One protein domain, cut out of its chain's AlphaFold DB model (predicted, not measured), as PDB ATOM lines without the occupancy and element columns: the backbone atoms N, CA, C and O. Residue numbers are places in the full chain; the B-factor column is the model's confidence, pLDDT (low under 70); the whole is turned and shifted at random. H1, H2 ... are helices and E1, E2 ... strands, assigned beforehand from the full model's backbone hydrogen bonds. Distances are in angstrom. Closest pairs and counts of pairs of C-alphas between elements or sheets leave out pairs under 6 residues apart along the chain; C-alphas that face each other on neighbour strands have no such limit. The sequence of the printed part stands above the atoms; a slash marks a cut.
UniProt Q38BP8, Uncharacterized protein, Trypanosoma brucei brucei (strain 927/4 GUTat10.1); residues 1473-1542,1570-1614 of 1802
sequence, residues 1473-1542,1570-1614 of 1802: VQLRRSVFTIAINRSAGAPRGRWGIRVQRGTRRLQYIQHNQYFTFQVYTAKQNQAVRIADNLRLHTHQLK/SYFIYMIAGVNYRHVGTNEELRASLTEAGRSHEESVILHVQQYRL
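Overview. This is residues 1473 to 1542 and 1570 to 1614 of the 1802 residues of an uncharacterized protein of Trypanosoma brucei brucei (strain 927/4 GUTat10.1) (UniProt Q38BP8). A strongly twisted and curled four-stranded sheet makes a wall with two helices over one face: H2 slants over it near the E2 edge, and H3 runs over the E3 edge. The long link of residues 1487 to 1514 loops over that same face between H2 and H3, the other face has no named helix over it, and short H1 stands beside the sheet before E1. The printed part has 115 residues with three named helices and four named strands, in the order H1 E1 E2 H2 E3 H3 E4, a mixed class of helices and strands. The sheet runs E2 E1 E4 E3, all antiparallel, and it forms two layers with H2 and H3, helices on one face of a sheet. The whole is compact, with a radius of gyration of the C-alphas of 13.8 A and spans of 37 by 33 by 25 A.

Arrangement. H1, residues 1473 to 1478, is at the sheet's level, with a height over the sheet of 1.6 A from a local plane of just 6 C-alphas. Its closest C-alphas to E4, residues 1604 to 1613, are those of Ser 1478 and Gln 1611, 5.0 A apart. E1, residues 1479 to 1486, forms a hairpin with E2, residues 1515 to 1520; N 1483 and O 1518 are within hydrogen-bond range at 2.9 A. E1 is also antiparallel to E4, with N 1482 and O 1607 at 2.8 A. H2, residues 1524 to 1542, has a height over the sheet of 5.2 A and lies over E1, only just slantwise to the strands at 58 degrees to E1 on the local plane. Its closest C-alphas to E2 are those of Ala 1527 and Val 1519, 5.3 A apart. E3, residues 1572 to 1579, is an edge strand antiparallel to E4, with N 1575 and O 1610 at 3.0 A. H3, residues 1587 to 1599, lies over E3 at a height of 8.9 A, only just across the strands at 61 degrees to E3 on the local plane; the closest C-alphas are those of Ser 1593 and Val 1579, 6.1 A apart. H2 and H3 are apart. Each O i to N i+4 pair is within hydrogen-bond range in H1 and H3, and 11 of 15 are in H2.

Along the chain. H1 begins at C-alpha 1473, (-52.719, -9.485, 30.476), and is 8.7 A long. E1 measures 22.8 A, E2 16.3 A, H2 27.8 A, E3 20.0 A and H3 18.1 A. E4, 27.7 A long, ends at C-alpha 1613, (-41.329, -19.833, 25.035).

Size, cuts and confidence. The two C-alphas farthest apart, those of Val 1473 and Gly 1489, are 40.4 A apart. Residues 1543 to 1569 are not printed, and C-alphas 1542 and 1570 are 21.8 A apart across this cut. The link from E1 to E2 is long, with 28 residues. The mean pLDDT of the printed part is 73.1; 43 residues are under 70, among them 1492 to 1512 and 1532 to 1542.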
ATOM      1  N   VAL A1473     -51.793  -8.347  30.439       63.90
ATOM      2  CA  VAL A1473     -52.719  -9.485  30.476       63.90
ATOM      3  C   VAL A1473     -52.052 -10.811  30.070       63.90
ATOM      4  O   VAL A1473     -52.265 -11.818  30.744       63.90
ATOM      5  N   GLN A1474     -51.251 -10.866  29.000       60.81
ATOM      6  CA  GLN A1474     -50.439 -12.048  28.656       60.81
ATOM      7  C   GLN A1474     -49.366 -12.343  29.713       60.81
ATOM      8  O   GLN A1474     -49.181 -13.504  30.062       60.81
ATOM      9  N   LEU A1475     -48.716 -11.322  30.270       64.75
ATOM     10  CA  LEU A1475     -47.680 -11.454  31.291       64.75
ATOM     11  C   LEU A1475     -48.285 -11.999  32.599       64.75
ATOM     12  O   LEU A1475     -47.815 -13.016  33.109       64.75
ATOM     13  N   ARG A1476     -49.445 -11.485  33.039       70.52
ATOM     14  CA  ARG A1476     -50.260 -12.094  34.117       70.52
ATOM     15  C   ARG A1476     -50.749 -13.518  33.802       70.52
ATOM     16  O   ARG A1476     -50.963 -14.294  34.725       70.52
ATOM     17  N   ARG A1477     -50.913 -13.890  32.524       68.47
ATOM     18  CA  ARG A1477     -51.228 -15.268  32.077       68.47
ATOM     19  C   ARG A1477     -49.982 -16.163  31.927       68.47
ATOM     20  O   ARG A1477     -50.140 -17.375  31.788       68.47
ATOM     21  N   SER A1478     -48.772 -15.598  31.934       76.12
ATOM     22  CA  SER A1478     -47.501 -16.341  31.905       76.12
ATOM     23  C   SER A1478     -47.102 -16.852  33.291       76.12
ATOM     24  O   SER A1478     -46.412 -17.865  33.389       76.12
ATOM     25  N   VAL A1479     -47.573 -16.187  34.351       82.52
ATOM     26  CA  VAL A1479     -47.408 -16.620  35.742       82.52
ATOM     27  C   VAL A1479     -48.430 -17.705  36.083       82.52
ATOM     28  O   VAL A1479     -49.610 -17.626  35.738       82.52
ATOM     29  N   PHE A1480     -47.961 -18.730  36.782       86.62
ATOM     30  CA  PHE A1480     -48.736 -19.851  37.283       86.62
ATOM     31  C   PHE A1480     -48.185 -20.317  38.634       86.62
ATOM     32  O   PHE A1480     -47.090 -19.932  39.037       86.62
ATOM     33  N   THR A1481     -48.943 -21.141  39.352       88.05
ATOM     34  CA  THR A1481     -48.574 -21.612  40.690       88.05
ATOM     35  C   THR A1481     -48.488 -23.133  40.709       88.05
ATOM     36  O   THR A1481     -49.437 -23.810  40.317       88.05
ATOM     37  N   ILE A1482     -47.374 -23.687  41.183       87.15
ATOM     38  CA  ILE A1482     -47.229 -25.115  41.477       87.15
ATOM     39  C   ILE A1482     -47.302 -25.286  42.992       87.15
ATOM     40  O   ILE A1482     -46.359 -24.925  43.691       87.15
ATOM     41  N   ALA A1483     -48.394 -25.854  43.500       88.53
ATOM     42  CA  ALA A1483     -48.424 -26.358  44.868       88.53
ATOM     43  C   ALA A1483     -47.849 -27.781  44.877       88.53
ATOM     44  O   ALA A1483     -48.278 -28.636  44.097       88.53
ATOM     45  N   ILE A1484     -46.850 -28.027  45.716       85.67
ATOM     46  CA  ILE A1484     -46.221 -29.331  45.919       85.67
ATOM     47  C   ILE A1484     -46.661 -29.803  47.298       85.67
ATOM     48  O   ILE A1484     -46.135 -29.347  48.305       85.67
ATOM     49  N   ASN A1485     -47.649 -30.693  47.326       84.97
ATOM     50  CA  ASN A1485     -48.292 -31.179  48.538       84.97
ATOM     51  C   ASN A1485     -47.640 -32.498  48.970       84.97
ATOM     52  O   ASN A1485     -47.483 -33.428  48.167       84.97
ATOM     53  N   ARG A1486     -47.268 -32.585  50.241       81.06
ATOM     54  CA  ARG A1486     -46.595 -33.721  50.871       81.06
ATOM     55  C   ARG A1486     -47.626 -34.738  51.368       81.06
ATOM     56  O   ARG A1486     -48.656 -34.357  51.909       81.06
ATOM     57  N   SER A1487     -47.383 -36.035  51.176       79.23
ATOM     58  CA  SER A1487     -48.258 -37.075  51.738       79.23
ATOM     59  C   SER A1487     -47.897 -37.376  53.196       79.23
ATOM     60  O   SER A1487     -46.744 -37.219  53.600       79.23
ATOM     61  N   ALA A1488     -48.861 -37.852  53.990       77.08
ATOM     62  CA  ALA A1488     -48.664 -38.121  55.420       77.08
ATOM     63  C   ALA A1488     -47.517 -39.111  55.727       77.08
ATOM     64  O   ALA A1488     -46.879 -39.010  56.771       77.08
ATOM     65  N   GLY A1489     -47.213 -40.036  54.806       75.63
ATOM     66  CA  GLY A1489     -46.096 -40.985  54.932       75.63
ATOM     67  C   GLY A1489     -44.717 -40.423  54.558       75.63
ATOM     68  O   GLY A1489     -43.727 -41.146  54.622       75.63
ATOM     69  N   ALA A1490     -44.623 -39.165  54.120       73.25
ATOM     70  CA  ALA A1490     -43.369 -38.562  53.678       73.25
ATOM     71  C   ALA A1490     -42.444 -38.201  54.859       73.25
ATOM     72  O   ALA A1490     -42.907 -37.564  55.815       73.25
ATOM     73  N   PRO A1491     -41.126 -38.476  54.781       70.62
ATOM     74  CA  PRO A1491     -40.183 -38.120  55.842       70.62
ATOM     75  C   PRO A1491     -40.182 -36.608  56.129       70.62
ATOM     76  O   PRO A1491     -40.295 -35.783  55.219       70.62
ATOM     77  N   ARG A1492     -40.071 -36.240  57.412       69.51
ATOM     78  CA  ARG A1492     -40.020 -34.837  57.860       69.51
ATOM     79  C   ARG A1492     -38.727 -34.164  57.362       69.51
ATOM     80  O   ARG A1492     -37.682 -34.806  57.297       69.51
ATOM     81  N   GLY A1493     -38.809 -32.884  56.983       64.92
ATOM     82  CA  GLY A1493     -37.651 -32.065  56.583       64.92
ATOM     83  C   GLY A1493     -37.016 -32.367  55.213       64.92
ATOM     84  O   GLY A1493     -35.898 -31.924  54.964       64.92
ATOM     85  N   ARG A1494     -37.669 -33.124  54.314       64.21
ATOM     86  CA  ARG A1494     -37.138 -33.426  52.964       64.21
ATOM     87  C   ARG A1494     -38.173 -33.257  51.851       64.21
ATOM     88  O   ARG A1494     -38.734 -34.238  51.366       64.21
ATOM     89  N   TRP A1495     -38.379 -32.025  51.396       65.47
ATOM     90  CA  TRP A1495     -39.153 -31.743  50.182       65.47
ATOM     91  C   TRP A1495     -38.405 -32.200  48.921       65.47
ATOM     92  O   TRP A1495     -37.201 -31.991  48.793       65.47
ATOM     93  N   GLY A1496     -39.111 -32.817  47.969       63.56
ATOM     94  CA  GLY A1496     -38.529 -33.444  46.767       63.56
ATOM     95  C   GLY A1496     -38.006 -32.495  45.673       63.56
ATOM     96  O   GLY A1496     -37.982 -32.882  44.504       63.56
ATOM     97  N   ILE A1497     -37.631 -31.261  46.020       64.58
ATOM     98  CA  ILE A1497     -37.206 -30.203  45.091       64.58
ATOM     99  C   ILE A1497     -35.677 -30.084  45.152       64.58
ATOM    100  O   ILE A1497     -35.124 -29.812  46.215       64.58
ATOM    101  N   ARG A1498     -34.976 -30.257  44.023       61.51
ATOM    102  CA  ARG A1498     -33.520 -30.036  43.932       61.51
ATOM    103  C   ARG A1498     -33.213 -28.848  43.024       61.51
ATOM    104  O   ARG A1498     -33.234 -28.985  41.807       61.51
ATOM    105  N   VAL A1499     -32.870 -27.704  43.611       56.43
ATOM    106  CA  VAL A1499     -32.326 -26.557  42.867       56.43
ATOM    107  C   VAL A1499     -30.809 -26.722  42.748       56.43
ATOM    108  O   VAL A1499     -30.116 -26.820  43.760       56.43
ATOM    109  N   GLN A1500     -30.280 -26.777  41.522       59.42
ATOM    110  CA  GLN A1500     -28.830 -26.747  41.293       59.42
ATOM    111  C   GLN A1500     -28.263 -25.350  41.601       59.42
ATOM    112  O   GLN A1500     -28.948 -24.336  41.446       59.42
ATOM    113  N   ARG A1501     -26.995 -25.279  42.034       48.14
ATOM    114  CA  ARG A1501     -26.316 -23.997  42.288       48.14
ATOM    115  C   ARG A1501     -26.391 -23.110  41.035       48.14
ATOM    116  O   ARG A1501     -25.923 -23.503  39.973       48.14
ATOM    117  N   GLY A1502     -26.956 -21.911  41.185       53.31
ATOM    118  CA  GLY A1502     -26.953 -20.857  40.162       53.31
ATOM    119  C   GLY A1502     -28.224 -20.702  39.315       53.31
ATOM    120  O   GLY A1502     -28.338 -19.697  38.619       53.31
ATOM    121  N   THR A1503     -29.208 -21.610  39.364       57.09
ATOM    122  CA  THR A1503     -30.412 -21.500  38.511       57.09
ATOM    123  C   THR A1503     -31.671 -21.074  39.280       57.09
ATOM    124  O   THR A1503     -31.984 -21.607  40.338       57.09
ATOM    125  N   ARG A1504     -32.442 -20.118  38.724       60.88
ATOM    126  CA  ARG A1504     -33.871 -19.900  39.070       60.88
ATOM    127  C   ARG A1504     -34.821 -20.718  38.177       60.88
ATOM    128  O   ARG A1504     -36.036 -20.538  38.225       60.88
ATOM    129  N   ARG A1505     -34.267 -21.561  37.297       61.69
ATOM    130  CA  ARG A1505     -35.016 -22.381  36.336       61.69
ATOM    131  C   ARG A1505     -35.553 -23.624  37.050       61.69
ATOM    132  O   ARG A1505     -34.798 -24.317  37.724       61.69
ATOM    133  N   LEU A1506     -36.840 -23.920  36.880       64.75
ATOM    134  CA  LEU A1506     -37.487 -25.106  37.442       64.75
ATOM    135  C   LEU A1506     -37.051 -26.363  36.666       64.75
ATOM    136  O   LEU A1506     -37.688 -26.761  35.692       64.75
ATOM    137  N   GLN A1507     -35.951 -26.977  37.095       56.46
ATOM    138  CA  GLN A1507     -35.426 -28.231  36.548       56.46
ATOM    139  C   GLN A1507     -35.726 -29.382  37.523       56.46
ATOM    140  O   GLN A1507     -35.443 -29.268  38.710       56.46
ATOM    141  N   TYR A1508     -36.296 -30.479  37.011       55.52
ATOM    142  CA  TYR A1508     -36.640 -31.717  37.734       55.52
ATOM    143  C   TYR A1508     -37.450 -31.568  39.042       55.52
ATOM    144  O   TYR A1508     -36.903 -31.514  40.144       55.52
ATOM    145  N   ILE A1509     -38.780 -31.692  38.944       59.28
ATOM    146  CA  ILE A1509     -39.602 -32.132  40.086       59.28
ATOM    147  C   ILE A1509     -39.547 -33.664  40.119       59.28
ATOM    148  O   ILE A1509     -40.127 -34.321  39.257       59.28
ATOM    149  N   GLN A1510     -38.847 -34.253  41.094       57.10
ATOM    150  CA  GLN A1510     -38.770 -35.713  41.198       57.10
ATOM    151  C   GLN A1510     -40.141 -36.293  41.570       57.10
ATOM    152  O   GLN A1510     -40.657 -36.033  42.658       57.10
ATOM    153  N   HIS A1511     -40.724 -37.116  40.689       56.92
ATOM    154  CA  HIS A1511     -42.025 -37.756  40.917       56.92
ATOM    155  C   HIS A1511     -41.910 -38.928  41.913       56.92
ATOM    156  O   HIS A1511     -42.008 -40.106  41.571       56.92
ATOM    157  N   ASN A1512     -41.660 -38.577  43.171       62.83
ATOM    158  CA  ASN A1512     -41.589 -39.477  44.312       62.83
ATOM    159  C   ASN A1512     -43.010 -39.766  44.840       62.83
ATOM    160  O   ASN A1512     -43.862 -38.880  44.825       62.83
ATOM    161  N   GLN A1513     -43.278 -40.982  45.329       70.35
ATOM    162  CA  GLN A1513     -44.611 -41.395  45.815       70.35
ATOM    163  C   GLN A1513     -45.097 -40.563  47.019       70.35
ATOM    164  O   GLN A1513     -46.294 -40.466  47.281       70.35
ATOM    165  N   TYR A1514     -44.157 -39.926  47.718       76.48
ATOM    166  CA  TYR A1514     -44.380 -39.074  48.884       76.48
ATOM    167  C   TYR A1514     -44.858 -37.642  48.576       76.48
ATOM    168  O   TYR A1514     -45.185 -36.906  49.506       76.48
ATOM    169  N   PHE A1515     -44.909 -37.226  47.303       76.44
ATOM    170  CA  PHE A1515     -45.274 -35.857  46.918       76.44
ATOM    171  C   PHE A1515     -46.234 -35.830  45.725       76.44
ATOM    172  O   PHE A1515     -46.077 -36.560  44.745       76.44
ATOM    173  N   THR A1516     -47.221 -34.939  45.787       76.62
ATOM    174  CA  THR A1516     -48.189 -34.689  44.712       76.62
ATOM    175  C   THR A1516     -48.130 -33.223  44.307       76.62
ATOM    176  O   THR A1516     -48.157 -32.346  45.160       76.62
ATOM    177  N   PHE A1517     -48.032 -32.936  43.010       81.24
ATOM    178  CA  PHE A1517     -47.980 -31.563  42.503       81.24
ATOM    179  C   PHE A1517     -49.294 -31.173  41.822       81.24
ATOM    180  O   PHE A1517     -49.872 -31.943  41.050       81.24
ATOM    181  N   GLN A1518     -49.754 -29.960  42.107       83.30
ATOM    182  CA  GLN A1518     -50.973 -29.355  41.585       83.30
ATOM    183  C   GLN A1518     -50.594 -28.053  40.874       83.30
ATOM    184  O   GLN A1518     -50.068 -27.127  41.488       83.30
ATOM    185  N   VAL A1519     -50.830 -27.994  39.561       84.08
ATOM    186  CA  VAL A1519     -50.484 -26.833  38.730       84.08
ATOM    187  C   VAL A1519     -51.729 -25.973  38.519       84.08
ATOM    188  O   VAL A1519     -52.658 -26.363  37.813       84.08
ATOM    189  N   TYR A1520     -51.740 -24.786  39.114       84.54
ATOM    190  CA  TYR A1520     -52.777 -23.771  38.965       84.54
ATOM    191  C   TYR A1520     -52.333 -22.729  37.934       84.54
ATOM    192  O   TYR A1520     -51.303 -22.087  38.094       84.54
ATOM    193  N   THR A1521     -53.117 -22.532  36.877       81.84
ATOM    194  CA  THR A1521     -52.877 -21.516  35.831       81.84
ATOM    195  C   THR A1521     -54.184 -20.793  35.516       81.84
ATOM    196  O   THR A1521     -55.266 -21.284  35.843       81.84
ATOM    197  N   ALA A1522     -54.109 -19.686  34.777       72.63
ATOM    198  CA  ALA A1522     -55.288 -19.008  34.234       72.63
ATOM    199  C   ALA A1522     -56.039 -19.802  33.130       72.63
ATOM    200  O   ALA A1522     -57.066 -19.337  32.636       72.63
ATOM    201  N   LYS A1523     -55.541 -20.970  32.684       73.54
ATOM    202  CA  LYS A1523     -56.131 -21.774  31.593       73.54
ATOM    203  C   LYS A1523     -55.915 -23.274  31.838       73.54
ATOM    204  O   LYS A1523     -54.782 -23.729  31.760       73.54
ATOM    205  N   GLN A1524     -56.971 -24.083  32.001       73.97
ATOM    206  CA  GLN A1524     -56.835 -25.531  32.289       73.97
ATOM    207  C   GLN A1524     -55.848 -26.262  31.341       73.97
ATOM    208  O   GLN A1524     -55.014 -27.032  31.806       73.97
ATOM    209  N   ASN A1525     -55.856 -25.960  30.038       70.62
ATOM    210  CA  ASN A1525     -54.946 -26.569  29.052       70.62
ATOM    211  C   ASN A1525     -53.465 -26.180  29.258       70.62
ATOM    212  O   ASN A1525     -52.577 -26.943  28.889       70.62
ATOM    213  N   GLN A1526     -53.186 -25.013  29.846       75.65
ATOM    214  CA  GLN A1526     -51.841 -24.586  30.241       75.65
ATOM    215  C   GLN A1526     -51.383 -25.379  31.472       75.65
ATOM    216  O   GLN A1526     -50.279 -25.908  31.465       75.65
ATOM    217  N   ALA A1527     -52.254 -25.561  32.475       76.98
ATOM    218  CA  ALA A1527     -51.964 -26.412  33.634       76.98
ATOM    219  C   ALA A1527     -51.694 -27.870  33.233       76.98
ATOM    220  O   ALA A1527     -50.734 -28.459  33.722       76.98
ATOM    221  N   VAL A1528     -52.490 -28.433  32.316       72.07
ATOM    222  CA  VAL A1528     -52.270 -29.785  31.771       72.07
ATOM    223  C   VAL A1528     -50.939 -29.854  31.018       72.07
ATOM    224  O   VAL A1528     -50.104 -30.681  31.367       72.07
ATOM    225  N   ARG A1529     -50.678 -28.942  30.069       71.37
ATOM    226  CA  ARG A1529     -49.419 -28.918  29.298       71.37
ATOM    227  C   ARG A1529     -48.182 -28.784  30.192       71.37
ATOM    228  O   ARG A1529     -47.188 -29.459  29.958       71.37
ATOM    229  N   ILE A1530     -48.242 -27.944  31.225       74.02
ATOM    230  CA  ILE A1530     -47.152 -27.789  32.198       74.02
ATOM    231  C   ILE A1530     -46.995 -29.064  33.035       74.02
ATOM    232  O   ILE A1530     -45.881 -29.566  33.161       74.02
ATOM    233  N   ALA A1531     -48.086 -29.621  33.571       72.58
ATOM    234  CA  ALA A1531     -48.040 -30.850  34.360       72.58
ATOM    235  C   ALA A1531     -47.497 -32.042  33.555       72.58
ATOM    236  O   ALA A1531     -46.733 -32.838  34.096       72.58
ATOM    237  N   ASP A1532     -47.843 -32.153  32.272       67.76
ATOM    238  CA  ASP A1532     -47.368 -33.231  31.405       67.76
ATOM    239  C   ASP A1532     -45.928 -32.997  30.917       67.76
ATOM    240  O   ASP A1532     -45.144 -33.943  30.941       67.76
ATOM    241  N   ASN A1533     -45.509 -31.755  30.633       65.66
ATOM    242  CA  ASN A1533     -44.092 -31.423  30.409       65.66
ATOM    243  C   ASN A1533     -43.217 -31.795  31.625       65.66
ATOM    244  O   ASN A1533     -42.144 -32.375  31.466       65.66
ATOM    245  N   LEU A1534     -43.689 -31.516  32.848       66.69
ATOM    246  CA  LEU A1534     -42.995 -31.880  34.093       66.69
ATOM    247  C   LEU A1534     -42.959 -33.408  34.325       66.69
ATOM    248  O   LEU A1534     -41.988 -33.928  34.877       66.69
ATOM    249  N   ARG A1535     -43.980 -34.150  33.873       65.40
ATOM    250  CA  ARG A1535     -44.019 -35.626  33.940       65.40
ATOM    251  C   ARG A1535     -43.107 -36.295  32.917       65.40
ATOM    252  O   ARG A1535     -42.394 -37.226  33.280       65.40
ATOM    253  N   LEU A1536     -43.134 -35.846  31.661       58.13
ATOM    254  CA  LEU A1536     -42.414 -36.477  30.547       58.13
ATOM    255  C   LEU A1536     -40.901 -36.523  30.808       58.13
ATOM    256  O   LEU A1536     -40.304 -37.598  30.722       58.13
ATOM    257  N   HIS A1537     -40.326 -35.413  31.285       56.52
ATOM    258  CA  HIS A1537     -38.921 -35.333  31.712       56.52
ATOM    259  C   HIS A1537     -38.536 -36.318  32.831       56.52
ATOM    260  O   HIS A1537     -37.356 -36.617  33.000       56.52
ATOM    261  N   THR A1538     -39.503 -36.827  33.603       50.02
ATOM    262  CA  THR A1538     -39.252 -37.796  34.682       50.02
ATOM    263  C   THR A1538     -39.323 -39.250  34.197       50.02
ATOM    264  O   THR A1538     -38.747 -40.133  34.829       50.02
ATOM    265  N   HIS A1539     -40.016 -39.525  33.085       51.07
ATOM    266  CA  HIS A1539     -40.197 -40.892  32.587       51.07
ATOM    267  C   HIS A1539     -39.059 -41.375  31.683       51.07
ATOM    268  O   HIS A1539     -38.652 -42.523  31.834       51.07
ATOM    269  N   GLN A1540     -38.515 -40.529  30.797       50.24
ATOM    270  CA  GLN A1540     -37.495 -40.962  29.824       50.24
ATOM    271  C   GLN A1540     -36.210 -41.496  30.484       50.24
ATOM    272  O   GLN A1540     -35.732 -42.560  30.092       50.24
ATOM    273  N   LEU A1541     -35.705 -40.850  31.547       51.86
ATOM    274  CA  LEU A1541     -34.539 -41.354  32.297       51.86
ATOM    275  C   LEU A1541     -34.805 -42.677  33.038       51.86
ATOM    276  O   LEU A1541     -33.861 -43.370  33.405       51.86
ATOM    277  N   LYS A1542     -36.069 -43.039  33.295       48.60
ATOM    278  CA  LYS A1542     -36.416 -44.249  34.060       48.60
ATOM    279  C   LYS A1542     -36.565 -45.508  33.203       48.60
ATOM    280  O   LYS A1542     -36.846 -46.572  33.746       48.60
ATOM    281  N   SER A1570     -42.832 -28.301  22.285       40.38
ATOM    282  CA  SER A1570     -42.907 -26.869  22.574       40.38
ATOM    283  C   SER A1570     -42.102 -26.575  23.846       40.38
ATOM    284  O   SER A1570     -42.646 -26.634  24.956       40.38
ATOM    285  N   TYR A1571     -40.802 -26.320  23.696       56.23
ATOM    286  CA  TYR A1571     -39.913 -26.008  24.808       56.23
ATOM    287  C   TYR A1571     -40.329 -24.687  25.476       56.23
ATOM    288  O   TYR A1571     -40.574 -23.670  24.821       56.23
ATOM    289  N   PHE A1572     -40.405 -24.707  26.806       61.79
ATOM    290  CA  PHE A1572     -40.671 -23.531  27.629       61.79
ATOM    291  C   PHE A1572     -39.631 -23.443  28.746       61.79
ATOM    292  O   PHE A1572     -39.322 -24.450  29.385       61.79
ATOM    293  N   ILE A1573     -39.129 -22.238  29.017       65.38
ATOM    294  CA  ILE A1573     -38.347 -21.956  30.222       65.38
ATOM    295  C   ILE A1573     -39.326 -21.587  31.335       65.38
ATOM    296  O   ILE A1573     -40.188 -20.725  31.167       65.38
ATOM    297  N   TYR A1574     -39.170 -22.242  32.480       77.02
ATOM    298  CA  TYR A1574     -39.950 -21.997  33.685       77.02
ATOM    299  C   TYR A1574     -39.051 -21.342  34.737       77.02
ATOM    300  O   TYR A1574     -38.106 -21.980  35.204       77.02
ATOM    301  N   MET A1575     -39.312 -20.087  35.102       81.44
ATOM    302  CA  MET A1575     -38.551 -19.353  36.125       81.44
ATOM    303  C   MET A1575     -39.353 -19.236  37.418       81.44
ATOM    304  O   MET A1575     -40.513 -18.843  37.372       81.44
ATOM    305  N   ILE A1576     -38.751 -19.551  38.565       86.31
ATOM    306  CA  ILE A1576     -39.394 -19.362  39.872       86.31
ATOM    307  C   ILE A1576     -39.352 -17.868  40.220       86.31
ATOM    308  O   ILE A1576     -38.274 -17.294  40.366       86.31
ATOM    309  N   ALA A1577     -40.533 -17.264  40.338       88.42
ATOM    310  CA  ALA A1577     -40.762 -15.859  40.674       88.42
ATOM    311  C   ALA A1577     -41.229 -15.663  42.131       88.42
ATOM    312  O   ALA A1577     -41.356 -14.530  42.591       88.42
ATOM    313  N   GLY A1578     -41.507 -16.741  42.870       90.41
ATOM    314  CA  GLY A1578     -41.856 -16.671  44.288       90.41
ATOM    315  C   GLY A1578     -42.040 -18.039  44.942       90.41
ATOM    316  O   GLY A1578     -42.223 -19.041  44.250       90.41
ATOM    317  N   VAL A1579     -42.005 -18.073  46.273       90.84
ATOM    318  CA  VAL A1579     -42.167 -19.271  47.117       90.84
ATOM    319  C   VAL A1579     -43.016 -18.894  48.332       90.84
ATOM    320  O   VAL A1579     -42.720 -17.899  48.979       90.84
ATOM    321  N   ASN A1580     -44.080 -19.647  48.630       89.38
ATOM    322  CA  ASN A1580     -45.045 -19.373  49.708       89.38
ATOM    323  C   ASN A1580     -45.468 -17.887  49.752       89.38
ATOM    324  O   ASN A1580     -45.375 -17.218  50.776       89.38
ATOM    325  N   TYR A1581     -45.893 -17.364  48.595       85.18
ATOM    326  CA  TYR A1581     -46.273 -15.962  48.341       85.18
ATOM    327  C   TYR A1581     -45.159 -14.902  48.474       85.18
ATOM    328  O   TYR A1581     -45.331 -13.794  47.965       85.18
ATOM    329  N   ARG A1582     -43.994 -15.228  49.046       87.90
ATOM    330  CA  ARG A1582     -42.794 -14.377  49.041       87.90
ATOM    331  C   ARG A1582     -42.251 -14.261  47.611       87.90
ATOM    332  O   ARG A1582     -42.010 -15.278  46.956       87.90
ATOM    333  N   HIS A1583     -42.077 -13.038  47.107       89.71
ATOM    334  CA  HIS A1583     -41.399 -12.801  45.824       89.71
ATOM    335  C   HIS A1583     -39.909 -13.165  45.935       89.71
ATOM    336  O   HIS A1583     -39.354 -13.146  47.031       89.71
ATOM    337  N   VAL A1584     -39.279 -13.540  44.817       87.84
ATOM    338  CA  VAL A1584     -37.889 -14.022  44.789       87.84
ATOM    339  C   VAL A1584     -37.082 -13.270  43.722       87.84
ATOM    340  O   VAL A1584     -37.013 -13.656  42.548       87.84
ATOM    341  N   GLY A1585     -36.462 -12.178  44.169       82.72
ATOM    342  CA  GLY A1585     -35.628 -11.249  43.411       82.72
ATOM    343  C   GLY A1585     -34.191 -11.723  43.172       82.72
ATOM    344  O   GLY A1585     -33.587 -11.298  42.187       82.72
ATOM    345  N   THR A1586     -33.670 -12.679  43.953       83.30
ATOM    346  CA  THR A1586     -32.299 -13.230  43.826       83.30
ATOM    347  C   THR A1586     -32.229 -14.766  43.935       83.30
ATOM    348  O   THR A1586     -33.203 -15.447  44.259       83.30
ATOM    349  N   ASN A1587     -31.056 -15.361  43.655       76.34
ATOM    350  CA  ASN A1587     -30.827 -16.797  43.903       76.34
ATOM    351  C   ASN A1587     -30.723 -17.114  45.407       76.34
ATOM    352  O   ASN A1587     -30.964 -18.249  45.813       76.34
ATOM    353  N   GLU A1588     -30.373 -16.125  46.227       79.30
ATOM    354  CA  GLU A1588     -30.203 -16.273  47.671       79.30
ATOM    355  C   GLU A1588     -31.552 -16.215  48.382       79.30
ATOM    356  O   GLU A1588     -31.844 -17.117  49.161       79.30
ATOM    357  N   GLU A1589     -32.445 -15.302  47.990       86.80
ATOM    358  CA  GLU A1589     -33.865 -15.357  48.366       86.80
ATOM    359  C   GLU A1589     -34.526 -16.676  47.953       86.80
ATOM    360  O   GLU A1589     -35.324 -17.216  48.716       86.80
ATOM    361  N   LEU A1590     -34.185 -17.238  46.782       86.34
ATOM    362  CA  LEU A1590     -34.720 -18.538  46.359       86.34
ATOM    363  C   LEU A1590     -34.293 -19.649  47.325       86.34
ATOM    364  O   LEU A1590     -35.121 -20.460  47.733       86.34
ATOM    365  N   ARG A1591     -33.010 -19.680  47.709       82.47
ATOM    366  CA  ARG A1591     -32.488 -20.653  48.680       82.47
ATOM    367  C   ARG A1591     -33.058 -20.416  50.073       82.47
ATOM    368  O   ARG A1591     -33.436 -21.390  50.715       82.47
ATOM    369  N   ALA A1592     -33.145 -19.167  50.524       85.35
ATOM    370  CA  ALA A1592     -33.708 -18.801  51.817       85.35
ATOM    371  C   ALA A1592     -35.172 -19.244  51.906       85.35
ATOM    372  O   ALA A1592     -35.498 -20.061  52.759       85.35
ATOM    373  N   SER A1593     -36.012 -18.837  50.951       88.49
ATOM    374  CA  SER A1593     -37.446 -19.160  50.928       88.49
ATOM    375  C   SER A1593     -37.709 -20.664  50.762       88.49
ATOM    376  O   SER A1593     -38.612 -21.205  51.392       88.49
ATOM    377  N   LEU A1594     -36.899 -21.387  49.971       85.36
ATOM    378  CA  LEU A1594     -36.984 -22.855  49.874       85.36
ATOM    379  C   LEU A1594     -36.407 -23.588  51.094       85.36
ATOM    380  O   LEU A1594     -36.761 -24.742  51.317       85.36
ATOM    381  N   THR A1595     -35.537 -22.958  51.887       82.92
ATOM    382  CA  THR A1595     -35.039 -23.509  53.161       82.92
ATOM    383  C   THR A1595     -36.018 -23.222  54.299       82.92
ATOM    384  O   THR A1595     -36.201 -24.059  55.174       82.92
ATOM    385  N   GLU A1596     -36.688 -22.073  54.261       85.57
ATOM    386  CA  GLU A1596     -37.769 -21.643  55.150       85.57
ATOM    387  C   GLU A1596     -38.997 -22.547  54.972       85.57
ATOM    388  O   GLU A1596     -39.332 -23.298  55.886       85.57
ATOM    389  N   ALA A1597     -39.550 -22.633  53.757       84.55
ATOM    390  CA  ALA A1597     -40.557 -23.637  53.395       84.55
ATOM    391  C   ALA A1597     -40.017 -25.081  53.524       84.55
ATOM    392  O   ALA A1597     -40.755 -26.034  53.762       84.55
ATOM    393  N   GLY A1598     -38.696 -25.254  53.422       76.08
ATOM    394  CA  GLY A1598     -38.000 -26.518  53.661       76.08
ATOM    395  C   GLY A1598     -38.073 -27.006  55.113       76.08
ATOM    396  O   GLY A1598     -38.081 -28.216  55.358       76.08
ATOM    397  N   ARG A1599     -38.135 -26.058  56.057       79.25
ATOM    398  CA  ARG A1599     -38.221 -26.251  57.511       79.25
ATOM    399  C   ARG A1599     -39.649 -26.132  58.048       79.25
ATOM    400  O   ARG A1599     -39.887 -26.601  59.158       79.25
ATOM    401  N   SER A1600     -40.569 -25.509  57.309       77.22
ATOM    402  CA  SER A1600     -41.940 -25.294  57.773       77.22
ATOM    403  C   SER A1600     -42.687 -26.615  58.000       77.22
ATOM    404  O   SER A1600     -42.389 -27.662  57.414       77.22
ATOM    405  N   HIS A1601     -43.681 -26.565  58.886       72.90
ATOM    406  CA  HIS A1601     -44.559 -27.697  59.188       72.90
ATOM    407  C   HIS A1601     -45.715 -27.853  58.183       72.90
ATOM    408  O   HIS A1601     -46.564 -28.721  58.369       72.90
ATOM    409  N   GLU A1602     -45.757 -27.025  57.138       75.24
ATOM    410  CA  GLU A1602     -46.854 -26.961  56.172       75.24
ATOM    411  C   GLU A1602     -46.971 -28.254  55.347       75.24
ATOM    412  O   GLU A1602     -45.987 -28.938  55.057       75.24
ATOM    413  N   GLU A1603     -48.191 -28.590  54.923       79.74
ATOM    414  CA  GLU A1603     -48.422 -29.741  54.040       79.74
ATOM    415  C   GLU A1603     -48.152 -29.428  52.558       79.74
ATOM    416  O   GLU A1603     -48.107 -30.348  51.737       79.74
ATOM    417  N   SER A1604     -47.918 -28.160  52.195       84.07
ATOM    418  CA  SER A1604     -47.635 -27.735  50.820       84.07
ATOM    419  C   SER A1604     -46.567 -26.639  50.713       84.07
ATOM    420  O   SER A1604     -46.549 -25.690  51.489       84.07
ATOM    421  N   VAL A1605     -45.711 -26.741  49.689       87.18
ATOM    422  CA  VAL A1605     -44.845 -25.640  49.225       87.18
ATOM    423  C   VAL A1605     -45.432 -25.060  47.944       87.18
ATOM    424  O   VAL A1605     -45.723 -25.796  46.999       87.18
ATOM    425  N   ILE A1606     -45.597 -23.742  47.894       89.19
ATOM    426  CA  ILE A1606     -46.285 -23.020  46.821       89.19
ATOM    427  C   ILE A1606     -45.257 -22.246  45.993       89.19
ATOM    428  O   ILE A1606     -44.765 -21.206  46.417       89.19
ATOM    429  N   LEU A1607     -44.939 -22.724  44.790       91.06
ATOM    430  CA  LEU A1607     -44.035 -22.039  43.861       91.06
ATOM    431  C   LEU A1607     -44.834 -21.157  42.898       91.06
ATOM    432  O   LEU A1607     -45.659 -21.671  42.144       91.06
ATOM    433  N   HIS A1608     -44.552 -19.858  42.848       90.66
ATOM    434  CA  HIS A1608     -44.966 -19.004  41.732       90.66
ATOM    435  C   HIS A1608     -43.917 -19.108  40.625       90.66
ATOM    436  O   HIS A1608     -42.727 -18.910  40.864       90.66
ATOM    437  N   VAL A1609     -44.350 -19.451  39.416       88.15
ATOM    438  CA  VAL A1609     -43.483 -19.792  38.286       88.15
ATOM    439  C   VAL A1609     -43.969 -19.067  37.035       88.15
ATOM    440  O   VAL A1609     -45.169 -18.973  36.795       88.15
ATOM    441  N   GLN A1610     -43.051 -18.541  36.232       86.71
ATOM    442  CA  GLN A1610     -43.335 -17.788  35.014       86.71
ATOM    443  C   GLN A1610     -42.866 -18.559  33.774       86.71
ATOM    444  O   GLN A1610     -41.787 -19.155  33.779       86.71
ATOM    445  N   GLN A1611     -43.696 -18.577  32.730       81.85
ATOM    446  CA  GLN A1611     -43.512 -19.365  31.509       81.85
ATOM    447  C   GLN A1611     -43.048 -18.507  30.321       81.85
ATOM    448  O   GLN A1611     -43.802 -17.667  29.833       81.85
ATOM    449  N   TYR A1612     -41.864 -18.811  29.789       67.78
ATOM    450  CA  TYR A1612     -41.283 -18.214  28.579       67.78
ATOM    451  C   TYR A1612     -41.173 -19.271  27.468       67.78
ATOM    452  O   TYR A1612     -40.924 -20.437  27.770       67.78
ATOM    453  N   ARG A1613     -41.367 -18.908  26.193       51.82
ATOM    454  CA  ARG A1613     -41.329 -19.833  25.035       51.82
ATOM    455  C   ARG A1613     -39.933 -19.846  24.400       51.82
ATOM    456  O   ARG A1613     -39.343 -18.786  24.243       51.82
ATOM    457  N   LEU A1614     -39.428 -21.023  24.027       45.98
ATOM    458  CA  LEU A1614     -38.178 -21.188  23.271       45.98
ATOM    459  C   LEU A1614     -38.450 -21.416  21.775       45.98
ATOM    460  O   LEU A1614     -39.453 -22.032  21.410       45.98
TER     461      LEU A1614